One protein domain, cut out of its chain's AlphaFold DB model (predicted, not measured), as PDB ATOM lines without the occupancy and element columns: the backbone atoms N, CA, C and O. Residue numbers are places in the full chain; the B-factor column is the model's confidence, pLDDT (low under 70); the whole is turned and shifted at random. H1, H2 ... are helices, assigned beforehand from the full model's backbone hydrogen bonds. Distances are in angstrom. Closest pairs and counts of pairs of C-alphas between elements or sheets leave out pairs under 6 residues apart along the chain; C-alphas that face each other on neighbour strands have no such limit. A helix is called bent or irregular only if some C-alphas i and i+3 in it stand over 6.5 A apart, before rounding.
ATOM      1  N   VAL A 482     193.634 162.973  98.300       83.12
ATOM      2  CA  VAL A 482     192.470 163.776  98.727       83.12
ATOM      3  C   VAL A 482     191.700 164.337  97.527       83.12
ATOM      4  O   VAL A 482     190.472 164.392  97.530       83.12
ATOM      5  N   ASP A 483     192.419 164.763  96.499       87.00
ATOM      6  CA  ASP A 483     191.915 165.261  95.223       87.00
ATOM      7  C   ASP A 483     191.161 164.185  94.426       87.00
ATOM      8  O   ASP A 483     190.063 164.458  93.935       87.00
ATOM      9  N   VAL A 484     191.684 162.955  94.370       89.50
ATOM     10  CA  VAL A 484     191.007 161.806  93.744       89.50
ATOM     11  C   VAL A 484     189.695 161.509  94.465       89.50
ATOM     12  O   VAL A 484     188.662 161.340  93.820       89.50
ATOM     13  N   ILE A 485     189.697 161.509  95.802       85.56
ATOM     14  CA  ILE A 485     188.476 161.301  96.596       85.56
ATOM     15  C   ILE A 485     187.445 162.383  96.274       85.56
ATOM     16  O   ILE A 485     186.296 162.060  95.978       85.56
ATOM     17  N   LYS A 486     187.839 163.667  96.287       84.56
ATOM     18  CA  LYS A 486     186.939 164.780  95.934       84.56
ATOM     19  C   LYS A 486     186.343 164.592  94.544       84.56
ATOM     20  O   LYS A 486     185.148 164.807  94.363       84.56
ATOM     21  N   LEU A 487     187.166 164.184  93.583       88.31
ATOM     22  CA  LEU A 487     186.766 163.971  92.201       88.31
ATOM     23  C   LEU A 487     185.769 162.813  92.057       88.31
ATOM     24  O   LEU A 487     184.714 163.000  91.457       88.31
ATOM     25  N   VAL A 488     186.066 161.652  92.647       86.69
ATOM     26  CA  VAL A 488     185.191 160.466  92.628       86.69
ATOM     27  C   VAL A 488     183.874 160.748  93.352       86.69
ATOM     28  O   VAL A 488     182.811 160.338  92.890       86.69
ATOM     29  N   LEU A 489     183.922 161.486  94.464       84.31
ATOM     30  CA  LEU A 489     182.729 161.853  95.224       84.31
ATOM     31  C   LEU A 489     181.887 162.935  94.546       84.31
ATOM     32  O   LEU A 489     180.687 162.986  94.823       84.31
ATOM     33  N   LYS A 490     182.477 163.787  93.690       84.38
ATOM     34  CA  LYS A 490     181.776 164.875  92.978       84.38
ATOM     35  C   LYS A 490     180.598 164.360  92.162       84.38
ATOM     36  O   LYS A 490     179.573 165.031  92.090       84.38
ATOM     37  N   ASP A 491     180.731 163.174  91.573       81.19
ATOM     38  CA  ASP A 491     179.691 162.582  90.741       81.19
ATOM     39  C   ASP A 491     179.215 161.242  91.306       81.19
ATOM     40  O   ASP A 491     179.631 160.159  90.889       81.19
ATOM     41  N   LEU A 492     178.289 161.319  92.263       77.38
ATOM     42  CA  LEU A 492     177.700 160.147  92.911       77.38
ATOM     43  C   LEU A 492     176.956 159.223  91.939       77.38
ATOM     44  O   LEU A 492     176.573 158.133  92.351       77.38
ATOM     45  N   THR A 493     176.706 159.622  90.687       76.06
ATOM     46  CA  THR A 493     175.976 158.791  89.719       76.06
ATOM     47  C   THR A 493     176.868 157.815  88.961       76.06
ATOM     48  O   THR A 493     176.373 156.797  88.475       76.06
ATOM     49  N   ILE A 494     178.183 158.034  88.924       79.75
ATOM     50  CA  ILE A 494     179.046 157.363  87.941       79.75
ATOM     51  C   ILE A 494     179.729 156.105  88.475       79.75
ATOM     52  O   ILE A 494     179.489 155.036  87.918       79.75
ATOM     53  N   PRO A 495     180.512 156.137  89.568       81.69
ATOM     54  CA  PRO A 495     181.331 154.987  89.940       81.69
ATOM     55  C   PRO A 495     180.469 153.882  90.571       81.69
ATOM     56  O   PRO A 495     179.899 154.116  91.640       81.69
ATOM     57  N   PRO A 496     180.342 152.685  89.973       84.69
ATOM     58  CA  PRO A 496     179.485 151.624  90.492       84.69
ATOM     59  C   PRO A 496     179.905 151.240  91.913       84.69
ATOM     60  O   PRO A 496     181.078 151.344  92.272       84.69
ATOM     61  N   ASP A 497     178.965 150.735  92.709       80.81
ATOM     62  CA  ASP A 497     179.199 150.434  94.130       80.81
ATOM     63  C   ASP A 497     180.392 149.482  94.354       80.81
ATOM     64  O   ASP A 497     181.135 149.628  95.323       80.81
ATOM     65  N   VAL A 498     180.640 148.560  93.415       84.12
ATOM     66  CA  VAL A 498     181.810 147.661  93.428       84.12
ATOM     67  C   VAL A 498     183.126 148.441  93.352       84.12
ATOM     68  O   VAL A 498     184.066 148.137  94.081       84.12
ATOM     69  N   PHE A 499     183.194 149.475  92.506       86.19
ATOM     70  CA  PHE A 499     184.373 150.337  92.425       86.19
ATOM     71  C   PHE A 499     184.554 151.134  93.713       86.19
ATOM     72  O   PHE A 499     185.654 151.166  94.241       86.19
ATOM     73  N   LEU A 500     183.479 151.723  94.246       83.62
ATOM     74  CA  LEU A 500     183.542 152.489  95.494       83.62
ATOM     75  C   LEU A 500     183.993 151.623  96.671       83.62
ATOM     76  O   LEU A 500     184.759 152.088  97.504       83.62
ATOM     77  N   THR A 501     183.575 150.359  96.709       81.94
ATOM     78  CA  THR A 501     184.015 149.408  97.737       81.94
ATOM     79  C   THR A 501     185.530 149.209  97.679       81.94
ATOM     80  O   THR A 501     186.205 149.400  98.686       81.94
ATOM     81  N   LEU A 502     186.072 148.893  96.499       83.00
ATOM     82  CA  LEU A 502     187.512 148.698  96.299       83.00
ATOM     83  C   LEU A 502     188.310 149.994  96.524       83.00
ATOM     84  O   LEU A 502     189.362 149.978  97.162       83.00
ATOM     85  N   PHE A 503     187.782 151.121  96.046       85.38
ATOM     86  CA  PHE A 503     188.356 152.448  96.233       85.38
ATOM     87  C   PHE A 503     188.466 152.785  97.719       85.38
ATOM     88  O   PHE A 503     189.552 153.074  98.211       85.38
ATOM     89  N   PHE A 504     187.368 152.678  98.472       80.38
ATOM     90  CA  PHE A 504     187.420 152.966  99.895       80.38
ATOM     91  C   PHE A 504     188.319 151.980 100.621       80.38
ATOM     92  O   PHE A 504     189.150 152.470 101.365       80.38
ATOM     93  N   GLN A 505     188.275 150.674 100.327       80.75
ATOM     94  CA  GLN A 505     189.194 149.673 100.897       80.75
ATOM     95  C   GLN A 505     190.668 150.075 100.797       80.75
ATOM     96  O   GLN A 505     191.405 149.944 101.774       80.75
ATOM     97  N   ARG A 506     191.090 150.610  99.647       82.50
ATOM     98  CA  ARG A 506     192.471 151.055  99.422       82.50
ATOM     99  C   ARG A 506     192.799 152.410 100.049       82.50
ATOM    100  O   ARG A 506     193.955 152.649 100.369       82.50
ATOM    101  N   ALA A 507     191.813 153.277 100.282       77.12
ATOM    102  CA  ALA A 507     192.052 154.640 100.764       77.12
ATOM    103  C   ALA A 507     192.548 154.710 102.224       77.12
ATOM    104  O   ALA A 507     193.056 155.745 102.662       77.12
ATOM    105  N   GLY A 508     192.428 153.614 102.984       72.50
ATOM    106  CA  GLY A 508     193.007 153.493 104.325       72.50
ATOM    107  C   GLY A 508     192.559 154.588 105.307       72.50
ATOM    108  O   GLY A 508     191.393 154.983 105.336       72.50
ATOM    109  N   VAL A 509     193.494 155.058 106.145       59.19
ATOM    110  CA  VAL A 509     193.260 155.992 107.274       59.19
ATOM    111  C   VAL A 509     193.116 157.447 106.840       59.19
ATOM    112  O   VAL A 509     192.535 158.250 107.567       59.19
ATOM    113  N   ASN A 510     193.625 157.819 105.662       61.09
ATOM    114  CA  ASN A 510     193.603 159.214 105.204       61.09
ATOM    115  C   ASN A 510     192.176 159.746 104.993       61.09
ATOM    116  O   ASN A 510     191.945 160.956 105.011       61.09
ATOM    117  N   VAL A 511     191.193 158.847 104.898       63.78
ATOM    118  CA  VAL A 511     189.770 159.191 104.850       63.78
ATOM    119  C   VAL A 511     189.262 159.756 106.194       63.78
ATOM    120  O   VAL A 511     188.289 160.495 106.224       63.78
ATOM    121  N   ALA A 512     189.927 159.505 107.320       59.38
ATOM    122  CA  ALA A 512     189.428 159.859 108.654       59.38
ATOM    123  C   ALA A 512     189.254 161.363 108.928       59.38
ATOM    124  O   ALA A 512     188.366 161.761 109.676       59.38
ATOM    125  N   ARG A 513     190.161 162.195 108.398       66.31
ATOM    126  CA  ARG A 513     190.419 163.557 108.913       66.31
ATOM    127  C   ARG A 513     189.783 164.685 108.101       66.31
ATOM    128  O   ARG A 513     190.098 165.848 108.324       66.31
ATOM    129  N   GLN A 514     188.945 164.366 107.124       71.25
ATOM    130  CA  GLN A 514     188.450 165.329 106.137       71.25
ATOM    131  C   GLN A 514     186.908 165.313 106.083       71.25
ATOM    132  O   GLN A 514     186.299 164.278 106.369       71.25
ATOM    133  N   PRO A 515     186.259 166.427 105.684       82.56
ATOM    134  CA  PRO A 515     184.799 166.586 105.633       82.56
ATOM    135  C   PRO A 515     184.148 165.824 104.466       82.56
ATOM    136  O   PRO A 515     183.354 166.371 103.698       82.56
ATOM    137  N   TRP A 516     184.478 164.548 104.275       82.31
ATOM    138  CA  TRP A 516     183.946 163.769 103.154       82.31
ATOM    139  C   TRP A 516     182.439 163.630 103.210       82.31
ATOM    140  O   TRP A 516     181.783 163.686 102.174       82.31
ATOM    141  N   LEU A 517     181.888 163.490 104.417       86.44
ATOM    142  CA  LEU A 517     180.448 163.403 104.604       86.44
ATOM    143  C   LEU A 517     179.756 164.686 104.116       86.44
ATOM    144  O   LEU A 517     178.730 164.591 103.449       86.44
ATOM    145  N   HIS A 518     180.347 165.869 104.338       90.44
ATOM    146  CA  HIS A 518     179.839 167.118 103.758       90.44
ATOM    147  C   HIS A 518     179.868 167.080 102.236       90.44
ATOM    148  O   HIS A 518     178.879 167.450 101.613       90.44
ATOM    149  N   GLY A 519     180.955 166.581 101.641       87.88
ATOM    150  CA  GLY A 519     181.060 166.394 100.193       87.88
ATOM    151  C   GLY A 519     179.968 165.476  99.639       87.88
ATOM    152  O   GLY A 519     179.268 165.853  98.705       87.88
ATOM    153  N   VAL A 520     179.753 164.306 100.251       87.81
ATOM    154  CA  VAL A 520     178.698 163.360  99.843       87.81
ATOM    155  C   VAL A 520     177.314 164.007  99.923       87.81
ATOM    156  O   VAL A 520     176.517 163.866  98.997       87.81
ATOM    157  N   ILE A 521     177.018 164.740 100.998       92.12
ATOM    158  CA  ILE A 521     175.725 165.411 101.178       92.12
ATOM    159  C   ILE A 521     175.535 166.558 100.176       92.12
ATOM    160  O   ILE A 521     174.461 166.677  99.580       92.12
ATOM    161  N   GLN A 522     176.572 167.364  99.946       90.75
ATOM    162  CA  GLN A 522     176.551 168.450  98.968       90.75
ATOM    163  C   GLN A 522     176.324 167.900  97.552       90.75
ATOM    164  O   GLN A 522     175.395 168.327  96.869       90.75
ATOM    165  N   ASN A 523     177.079 166.873  97.156       87.50
ATOM    166  CA  ASN A 523     176.969 166.258  95.833       87.50
ATOM    167  C   ASN A 523     175.647 165.499  95.650       87.50
ATOM    168  O   ASN A 523     175.115 165.453  94.545       87.50
ATOM    169  N   LEU A 524     175.067 164.936  96.719       89.44
ATOM    170  CA  LEU A 524     173.715 164.371  96.679       89.44
ATOM    171  C   LEU A 524     172.678 165.459  96.381       89.44
ATOM    172  O   LEU A 524     171.813 165.260  95.531       89.44
ATOM    173  N   SER A 525     172.766 166.603  97.064       91.56
ATOM    174  CA  SER A 525     171.900 167.755  96.799       91.56
ATOM    175  C   SER A 525     172.066 168.254  95.364       91.56
ATOM    176  O   SER A 525     171.069 168.434  94.666       91.56
ATOM    177  N   ASP A 526     173.302 168.431  94.902       90.25
ATOM    178  CA  ASP A 526     173.592 168.933  93.557       90.25
ATOM    179  C   ASP A 526     173.142 167.936  92.478       90.25
ATOM    180  O   ASP A 526     172.500 168.333  91.506       90.25
ATOM    181  N   GLY A 527     173.342 166.632  92.699       86.25
ATOM    182  CA  GLY A 527     172.824 165.566  91.842       86.25
ATOM    183  C   GLY A 527     171.296 165.561  91.763       86.25
ATOM    184  O   GLY A 527     170.743 165.508  90.670       86.25
ATOM    185  N   ILE A 528     170.591 165.696  92.895       88.56
ATOM    186  CA  ILE A 528     169.120 165.814  92.920       88.56
ATOM    187  C   ILE A 528     168.657 167.087  92.198       88.56
ATOM    188  O   ILE A 528     167.633 167.070  91.507       88.56
ATOM    189  N   ARG A 529     169.390 168.198  92.350       89.94
ATOM    190  CA  ARG A 529     169.076 169.466  91.682       89.94
ATOM    191  C   ARG A 529     169.258 169.377  90.170       89.94
ATOM    192  O   ARG A 529     168.410 169.922  89.468       89.94
ATOM    193  N   GLY A 530     170.301 168.679  89.719       88.06
ATOM    194  CA  GLY A 530     170.664 168.485  88.315       88.06
ATOM    195  C   GLY A 530     169.830 167.450  87.550       88.06
ATOM    196  O   GLY A 530     169.948 167.380  86.330       88.06
ATOM    197  N   LEU A 531     168.971 166.667  88.216       87.56
ATOM    198  CA  LEU A 531     168.019 165.785  87.531       87.56
ATOM    199  C   LEU A 531     167.049 166.614  86.671       87.56
ATOM    200  O   LEU A 531     166.242 167.375  87.209       87.56
ATOM    201  N   THR A 532     167.102 166.423  85.349       81.81
ATOM    202  CA  THR A 532     166.225 167.087  84.363       81.81
ATOM    203  C   THR A 532     164.754 166.741  84.578       81.81
ATOM    204  O   THR A 532     163.894 167.616  84.512       81.81
ATOM    205  N   VAL A 533     164.467 165.478  84.906       79.94
ATOM    206  CA  VAL A 533     163.150 165.008  85.346       79.94
ATOM    207  C   VAL A 533     163.301 164.377  86.721       79.94
ATOM    208  O   VAL A 533     163.948 163.347  86.894       79.94
ATOM    209  N   ARG A 534     162.685 164.995  87.727       84.44
ATOM    210  CA  ARG A 534     162.722 164.499  89.105       84.44
ATOM    211  C   ARG A 534     161.668 163.422  89.306       84.44
ATOM    212  O   ARG A 534     160.643 163.659  89.945       84.44
ATOM    213  N   THR A 535     161.912 162.223  88.785       91.25
ATOM    214  CA  THR A 535     161.084 161.092  89.204       91.25
ATOM    215  C   THR A 535     161.420 160.737  90.652       91.25
ATOM    216  O   THR A 535     162.570 160.802  91.101       91.25
ATOM    217  N   ARG A 536     160.405 160.322  91.416       90.81
ATOM    218  CA  ARG A 536     160.605 159.834  92.789       90.81
ATOM    219  C   ARG A 536     161.593 158.658  92.833       90.81
ATOM    220  O   ARG A 536     162.298 158.492  93.826       90.81
ATOM    221  N   LYS A 537     161.647 157.857  91.764       91.56
ATOM    222  CA  LYS A 537     162.543 156.704  91.621       91.56
ATOM    223  C   LYS A 537     164.010 157.139  91.557       91.56
ATOM    224  O   LYS A 537     164.810 156.597  92.314       91.56
ATOM    225  N   ASP A 538     164.338 158.150  90.756       88.56
ATOM    226  CA  ASP A 538     165.723 158.611  90.564       88.56
ATOM    227  C   ASP A 538     166.277 159.295  91.819       88.56
ATOM    228  O   ASP A 538     167.386 158.997  92.266       88.56
ATOM    229  N   VAL A 539     165.458 160.130  92.471       90.25
ATOM    230  CA  VAL A 539     165.814 160.749  93.760       90.25
ATOM    231  C   VAL A 539     166.061 159.678  94.826       90.25
ATOM    232  O   VAL A 539     167.045 159.747  95.565       90.25
ATOM    233  N   ASN A 540     165.203 158.656  94.901       91.38
ATOM    234  CA  ASN A 540     165.384 157.554  95.843       91.38
ATOM    235  C   ASN A 540     166.618 156.700  95.516       91.38
ATOM    236  O   ASN A 540     167.272 156.219  96.443       91.38
ATOM    237  N   ALA A 541     166.961 156.520  94.238       88.81
ATOM    238  CA  ALA A 541     168.162 155.803  93.821       88.81
ATOM    239  C   ALA A 541     169.435 156.543  94.264       88.81
ATOM    240  O   ALA A 541     170.305 155.931  94.892       88.81
ATOM    241  N   LEU A 542     169.502 157.861  94.043       88.88
ATOM    242  CA  LEU A 542     170.592 158.720  94.519       88.88
ATOM    243  C   LEU A 542     170.724 158.692  96.044       88.88
ATOM    244  O   LEU A 542     171.811 158.451  96.565       88.88
ATOM    245  N   LYS A 543     169.611 158.860  96.771       91.94
ATOM    246  CA  LYS A 543     169.591 158.773  98.241       91.94
ATOM    247  C   LYS A 543     170.061 157.411  98.743       91.94
ATOM    248  O   LYS A 543     170.842 157.336  99.686       91.94
ATOM    249  N   SER A 544     169.616 156.329  98.103       90.44
ATOM    250  CA  SER A 544     170.027 154.967  98.460       90.44
ATOM    251  C   SER A 544     171.522 154.751  98.236       90.44
ATOM    252  O   SER A 544     172.169 154.083  99.038       90.44
ATOM    253  N   ARG A 545     172.083 155.333  97.175       87.00
ATOM    254  CA  ARG A 545     173.515 155.259  96.883       87.00
ATOM    255  C   ARG A 545     174.351 156.105  97.836       87.00
ATOM    256  O   ARG A 545     175.314 155.591  98.392       87.00
ATOM    257  N   ALA A 546     173.947 157.346  98.104       88.44
ATOM    258  CA  ALA A 546     174.592 158.189  99.108       88.44
ATOM    259  C   ALA A 546     174.578 157.520 100.487       88.44
ATOM    260  O   ALA A 546     175.606 157.474 101.155       88.44
ATOM    261  N   ARG A 547     173.455 156.900 100.870       90.62
ATOM    262  CA  ARG A 547     173.370 156.074 102.077       90.62
ATOM    263  C   ARG A 547     174.410 154.955 102.074       90.62
ATOM    264  O   ARG A 547     175.093 154.789 103.076       90.62
ATOM    265  N   ARG A 548     174.541 154.187 100.986       87.12
ATOM    266  CA  ARG A 548     175.551 153.117 100.901       87.12
ATOM    267  C   ARG A 548     176.967 153.664 101.041       87.12
ATOM    268  O   ARG A 548     177.752 153.077 101.768       87.12
ATOM    269  N   ILE A 549     177.273 154.802 100.419       85.12
ATOM    270  CA  ILE A 549     178.580 155.466 100.542       85.12
ATOM    271  C   ILE A 549     178.843 155.899 101.983       85.12
ATOM    272  O   ILE A 549     179.912 155.619 102.509       85.12
ATOM    273  N   ILE A 550     177.865 156.520 102.643       86.62
ATOM    274  CA  ILE A 550     177.956 156.886 104.062       86.62
ATOM    275  C   ILE A 550     178.179 155.630 104.915       86.62
ATOM    276  O   ILE A 550     179.074 155.611 105.754       86.62
ATOM    277  N   GLU A 551     177.431 154.550 104.669       85.12
ATOM    278  CA  GLU A 551     177.632 153.273 105.359       85.12
ATOM    279  C   GLU A 551     179.035 152.692 105.105       85.12
ATOM    280  O   GLU A 551     179.637 152.180 106.044       85.12
ATOM    281  N   PHE A 552     179.580 152.789 103.888       78.88
ATOM    282  CA  PHE A 552     180.953 152.371 103.580       78.88
ATOM    283  C   PHE A 552     181.989 153.212 104.329       78.88
ATOM    284  O   PHE A 552     182.889 152.650 104.949       78.88
ATOM    285  N   LEU A 553     181.827 154.537 104.330       80.06
ATOM    286  CA  LEU A 553     182.695 155.461 105.058       80.06
ATOM    287  C   LEU A 553     182.683 155.172 106.568       80.06
ATOM    288  O   LEU A 553     183.743 155.150 107.183       80.06
ATOM    289  N   TYR A 554     181.511 154.904 107.157       78.88
ATOM    290  CA  TYR A 554     181.376 154.588 108.586       78.88
ATOM    291  C   TYR A 554     181.854 153.198 108.968       78.88
ATOM    292  O   TYR A 554     182.421 153.035 110.047       78.88
ATOM    293  N   ARG A 555     181.593 152.187 108.129       74.62
ATOM    294  CA  ARG A 555     182.118 150.840 108.375       74.62
ATOM    295  C   ARG A 555     183.638 150.882 108.387       74.62
ATOM    296  O   ARG A 555     184.220 150.247 109.259       74.62
ATOM    297  N   GLY A 556     184.225 151.689 107.497       60.41
ATOM    298  CA  GLY A 556     185.654 151.949 107.424       60.41
ATOM    299  C   GLY A 556     186.469 150.679 107.171       60.41
ATOM    300  O   GLY A 556     186.072 149.557 107.475       60.41
ATOM    301  N   ASN A 557     187.676 150.830 106.645       56.12
ATOM    302  CA  ASN A 557     188.586 149.700 106.402       56.12
ATOM    303  C   ASN A 557     189.293 149.249 107.694       56.12
ATOM    304  O   ASN A 557     190.460 148.879 107.668       56.12
ATOM    305  N   GLY A 558     188.624 149.385 108.843       56.00
ATOM    306  CA  GLY A 558     189.177 149.106 110.168       56.00
ATOM    307  C   GLY A 558     190.061 150.201 110.778       56.00
ATOM    308  O   GLY A 558     190.509 150.005 111.901       56.00
ATOM    309  N   VAL A 559     190.310 151.339 110.104       54.91
ATOM    310  CA  VAL A 559     191.348 152.291 110.568       54.91
ATOM    311  C   VAL A 559     190.850 153.660 111.044       54.91
ATOM    312  O   VAL A 559     191.552 154.301 111.820       54.91
ATOM    313  N   ALA A 560     189.641 154.108 110.677       60.44
ATOM    314  CA  ALA A 560     189.037 155.295 111.291       60.44
ATOM    315  C   ALA A 560     187.547 155.470 110.977       60.44
ATOM    316  O   ALA A 560     187.106 155.236 109.853       60.44
ATOM    317  N   VAL A 561     186.801 155.953 111.969       72.81
ATOM    318  CA  VAL A 561     185.400 156.363 111.834       72.81
ATOM    319  C   VAL A 561     185.368 157.850 111.452       72.81
ATOM    320  O   VAL A 561     186.039 158.636 112.122       72.81
ATOM    321  N   PRO A 562     184.619 158.262 110.412       76.19
ATOM    322  CA  PRO A 562     184.439 159.672 110.084       76.19
ATOM    323  C   PRO A 562     183.882 160.453 111.281       76.19
ATOM    324  O   PRO A 562     182.882 160.045 111.880       76.19
ATOM    325  N   ASP A 563     184.501 161.586 111.614       82.31
ATOM    326  CA  ASP A 563     184.019 162.456 112.688       82.31
ATOM    327  C   ASP A 563     182.799 163.267 112.219       82.31
ATOM    328  O   ASP A 563     182.914 164.221 111.446       82.31
ATOM    329  N   ALA A 564     181.609 162.896 112.701       81.88
ATOM    330  CA  ALA A 564     180.371 163.631 112.431       81.88
ATOM    331  C   ALA A 564     180.384 165.059 113.021       81.88
ATOM    332  O   ALA A 564     179.641 165.930 112.558       81.88
ATOM    333  N   GLY A 565     181.233 165.309 114.024       87.50
ATOM    334  CA  GLY A 565     181.441 166.614 114.644       87.50
ATOM    335  C   GLY A 565     182.287 167.573 113.807       87.50
ATOM    336  O   GLY A 565     182.313 168.769 114.114       87.50
ATOM    337  N   PHE A 566     182.930 167.091 112.736       88.69
ATOM    338  CA  PHE A 566     183.741 167.927 111.860       88.69
ATOM    339  C   PHE A 566     182.905 169.077 111.281       88.69
ATOM    340  O   PHE A 566     181.759 168.900 110.849       88.69
ATOM    341  N   ARG A 567     183.484 170.278 111.261       92.19
ATOM    342  CA  ARG A 567     182.841 171.483 110.734       92.19
ATOM    343  C   ARG A 567     183.462 171.863 109.399       92.19
ATOM    344  O   ARG A 567     184.680 171.891 109.279       92.19
ATOM    345  N   ASP A 568     182.630 172.152 108.403       90.62
ATOM    346  CA  ASP A 568     183.114 172.676 107.125       90.62
ATOM    347  C   ASP A 568     183.697 174.095 107.272       90.62
ATOM    348  O   ASP A 568     183.679 174.696 108.347       90.62
ATOM    349  N   ASN A 569     184.166 174.669 106.161       91.19
ATOM    350  CA  ASN A 569     184.722 176.027 106.124       91.19
ATOM    351  C   ASN A 569     183.715 177.121 106.539       91.19
ATOM    352  O   ASN A 569     184.107 178.265 106.740       91.19
ATOM    353  N   GLN A 570     182.423 176.793 106.656       93.44
ATOM    354  CA  GLN A 570     181.365 177.690 107.130       93.44
ATOM    355  C   GLN A 570     180.966 177.392 108.587       93.44
ATOM    356  O   GLN A 570     179.960 177.901 109.079       93.44
ATOM    357  N   GLY A 571     181.719 176.542 109.290       94.38
ATOM    358  CA  GLY A 571     181.456 176.170 110.677       94.38
ATOM    359  C   GLY A 571     180.271 175.213 110.861       94.38
ATOM    360  O   GLY A 571     179.810 175.036 111.996       94.38
ATOM    361  N   ARG A 572     179.753 174.604 109.784       94.56
ATOM    362  CA  ARG A 572     178.573 173.727 109.809       94.56
ATOM    363  C   ARG A 572     178.981 172.272 109.992       94.56
ATOM    364  O   ARG A 572     179.867 171.773 109.302       94.56
ATOM    365  N   THR A 573     178.289 171.564 110.877       93.81
ATOM    366  CA  THR A 573     178.368 170.098 110.955       93.81
ATOM    367  C   THR A 573     177.649 169.463 109.768       93.81
ATOM    368  O   THR A 573     176.810 170.106 109.125       93.81
ATOM    369  N   VAL A 574     177.952 168.196 109.476       92.62
ATOM    370  CA  VAL A 574     177.322 167.503 108.342       92.62
ATOM    371  C   VAL A 574     175.804 167.375 108.518       92.62
ATOM    372  O   VAL A 574     175.056 167.554 107.557       92.62
ATOM    373  N   ASP A 575     175.337 167.181 109.751       94.31
ATOM    374  CA  ASP A 575     173.908 167.124 110.073       94.31
ATOM    375  C   ASP A 575     173.209 168.447 109.745       94.31
ATOM    376  O   ASP A 575     172.161 168.467 109.095       94.31
ATOM    377  N   ARG A 576     173.823 169.575 110.134       94.88
ATOM    378  CA  ARG A 576     173.288 170.912 109.851       94.88
ATOM    379  C   ARG A 576     173.254 171.186 108.350       94.88
ATOM    380  O   ARG A 576     172.273 171.746 107.862       94.88
ATOM    381  N   LEU A 577     174.288 170.764 107.620       94.94
ATOM    382  CA  LEU A 577     174.335 170.871 106.164       94.94
ATOM    383  C   LEU A 577     173.220 170.046 105.500       94.94
ATOM    384  O   LEU A 577     172.513 170.557 104.633       94.94
ATOM    385  N   ALA A 578     173.021 168.797 105.931       94.06
ATOM    386  CA  ALA A 578     171.980 167.924 105.397       94.06
ATOM    387  C   ALA A 578     170.577 168.516 105.601       94.06
ATOM    388  O   ALA A 578     169.773 168.518 104.667       94.06
ATOM    389  N   VAL A 579     170.288 169.082 106.778       94.69
ATOM    390  CA  VAL A 579     169.009 169.766 107.034       94.69
ATOM    391  C   VAL A 579     168.851 171.005 106.149       94.69
ATOM    392  O   VAL A 579     167.812 171.155 105.508       94.69
ATOM    393  N   GLN A 580     169.883 171.851 106.049       94.75
ATOM    394  CA  GLN A 580     169.849 173.075 105.237       94.75
ATOM    395  C   GLN A 580     169.575 172.790 103.751       94.75
ATOM    396  O   GLN A 580     168.905 173.572 103.080       94.75
ATOM    397  N   LEU A 581     170.065 171.661 103.231       93.50
ATOM    398  CA  LEU A 581     169.850 171.241 101.844       93.50
ATOM    399  C   LEU A 581     168.535 170.470 101.624       93.50
ATOM    400  O   LEU A 581     168.280 170.005 100.514       93.50
ATOM    401  N   GLY A 582     167.688 170.324 102.650       92.81
ATOM    402  CA  GLY A 582     166.419 169.591 102.558       92.81
ATOM    403  C   GLY A 582     166.576 168.063 102.544       92.81
ATOM    404  O   GLY A 582     165.671 167.344 102.119       92.81
ATOM    405  N   LEU A 583     167.713 167.552 103.015       93.69
ATOM    406  CA  LEU A 583     168.071 166.132 103.090       93.69
ATOM    407  C   LEU A 583     167.997 165.613 104.535       93.69
ATOM    408  O   LEU A 583     168.834 164.830 104.975       93.69
ATOM    409  N   ALA A 584     166.985 166.045 105.294       92.38
ATOM    410  CA  ALA A 584     166.828 165.697 106.711       92.38
ATOM    411  C   ALA A 584     166.731 164.177 106.964       92.38
ATOM    412  O   ALA A 584     167.064 163.697 108.044       92.38
ATOM    413  N   ASP A 585     166.309 163.395 105.967       91.75
ATOM    414  CA  ASP A 585     166.293 161.934 106.042       91.75
ATOM    415  C   ASP A 585     167.693 161.300 106.028       91.75
ATOM    416  O   ASP A 585     167.835 160.158 106.467       91.75
ATOM    417  N   MET A 586     168.718 162.026 105.566       92.75
ATOM    418  CA  MET A 586     170.111 161.574 105.589       92.75
ATOM    419  C   MET A 586     170.770 161.719 106.963       92.75
ATOM    420  O   MET A 586     171.650 160.925 107.275       92.75
ATOM    421  N   VAL A 587     170.304 162.646 107.812       92.12
ATOM    422  CA  VAL A 587     170.825 162.866 109.183       92.12
ATOM    423  C   VAL A 587     170.829 161.570 109.996       92.12
ATOM    424  O   VAL A 587     171.779 161.272 110.708       92.12
ATOM    425  N   TYR A 588     169.805 160.731 109.820       89.94
ATOM    426  CA  TYR A 588     169.729 159.429 110.484       89.94
ATOM    427  C   TYR A 588     170.910 158.502 110.145       89.94
ATOM    428  O   TYR A 588     171.340 157.725 110.992       89.94
ATOM    429  N   TYR A 589     171.426 158.564 108.915       88.31
ATOM    430  CA  TYR A 589     172.546 157.730 108.469       88.31
ATOM    431  C   TYR A 589     173.913 158.353 108.776       88.31
ATOM    432  O   TYR A 589     174.911 157.640 108.739       88.31
ATOM    433  N   LEU A 590     173.954 159.655 109.067       87.50
ATOM    434  CA  LEU A 590     175.159 160.388 109.459       87.50
ATOM    435  C   LEU A 590     175.488 160.229 110.947       87.50
ATOM    436  O   LEU A 590     176.605 160.492 111.367       87.50
ATOM    437  N   GLN A 591     174.543 159.776 111.767       86.75
ATOM    438  CA  GLN A 591     174.843 159.494 113.163       86.75
ATOM    439  C   GLN A 591     175.571 158.147 113.264       86.75
ATOM    440  O   GLN A 591     175.024 157.130 112.817       86.75
ATOM    441  N   PRO A 592     176.785 158.096 113.849       76.12
ATOM    442  CA  PRO A 592     177.450 156.828 114.090       76.12
ATOM    443  C   PRO A 592     176.517 155.963 114.936       76.12
ATOM    444  O   PRO A 592     176.000 156.406 115.966       76.12
ATOM    445  N   LYS A 593     176.261 154.728 114.494       78.31
ATOM    446  CA  LYS A 593     175.487 153.779 115.298       78.31
ATOM    447  C   LYS A 593     176.269 153.563 116.586       78.31
ATOM    448  O   LYS A 593     177.317 152.925 116.544       78.31
ATOM    449  N   ALA A 594     175.779 154.131 117.691       71.12
ATOM    450  CA  ALA A 594     176.349 153.939 119.017       71.12
ATOM    451  C   ALA A 594     176.629 152.446 119.179       71.12
ATOM    452  O   ALA A 594     175.711 151.637 119.041       71.12
TER     453      ALA A 594
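AT A GLANCE: This is residues 482 to 594 of the 618 residues of an uncharacterized protein of Aspergillus mulundensis (UniProt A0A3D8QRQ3). Two long helices, H3 and H4, lie side by side as an antiparallel hairpin in the middle; the short hairpin of H5 and H6 packs on one side of them, while H1 on H3 and the first part of the kinked H2 on H4 cover the other side. Residues 532 to 537 stick out at one end. The printed part has 113 residues with six named helices, H1 to H6 in order, and no named strand: all helix. It is compact, with a radius of gyration of the C-alphas of 13.3 A, and spans 39 by 31 by 27 A.

HOW THE PARTS SIT: H4, residues 536 to 555, and H3, residues 516 to 530, form a helical hairpin and touch at a shallow tilt of 9 degrees; their closest C-alphas, Ile 528 and Val 539, are 6.1 A apart. H6, residues 584 to 590, touches H4 at residues 543 to 551 alone, closest at the C-alphas of Arg 547 and Tyr 589, 6.7 A. H5, residues 574 to 580, touches H3, C-alphas His 518 and Val 574 being closest at 5.2 A. H1, residues 482 to 490, touches H3, closest at the C-alphas of Lys 490 and Asn 523, 5.8 A. H2, residues 497 to 513, touches H4 with residues 497 to 504 alone, at a steep tilt of 49 degrees; the closest C-alphas, Thr 501 and Phe 552, are 7.2 A apart. In H1, H3, H4 and H5 every O i to N i+4 pair is within hydrogen-bond range; in H2 7 of 13 are, and in H6 1 of 3, beside 3 of 4 O i to N i+3 pairs.

IN THESE COORDINATES: H4 is 28.0 A long, H2 22.7 A and H3 20.5 A; H1, H6 and H5 measure 12.2, 10.3 and 9.8 A. H2 is irregular, with C-alphas 506 and 509 9.3 A apart and a kink of 85 degrees near residue 507. H1 begins at C-alpha 482 (192.470, 163.776, 98.727), and H6 ends at C-alpha 590 (175.159, 160.388, 109.459).

THE WHOLE: The C-alphas farthest apart, Val 533 and Val 559, are 39.9 A apart. The printed part has no cut, and the link from H4 to H5, 18 residues, is long. Residues 509 to 513 and 556 to 560 have pLDDT under 70.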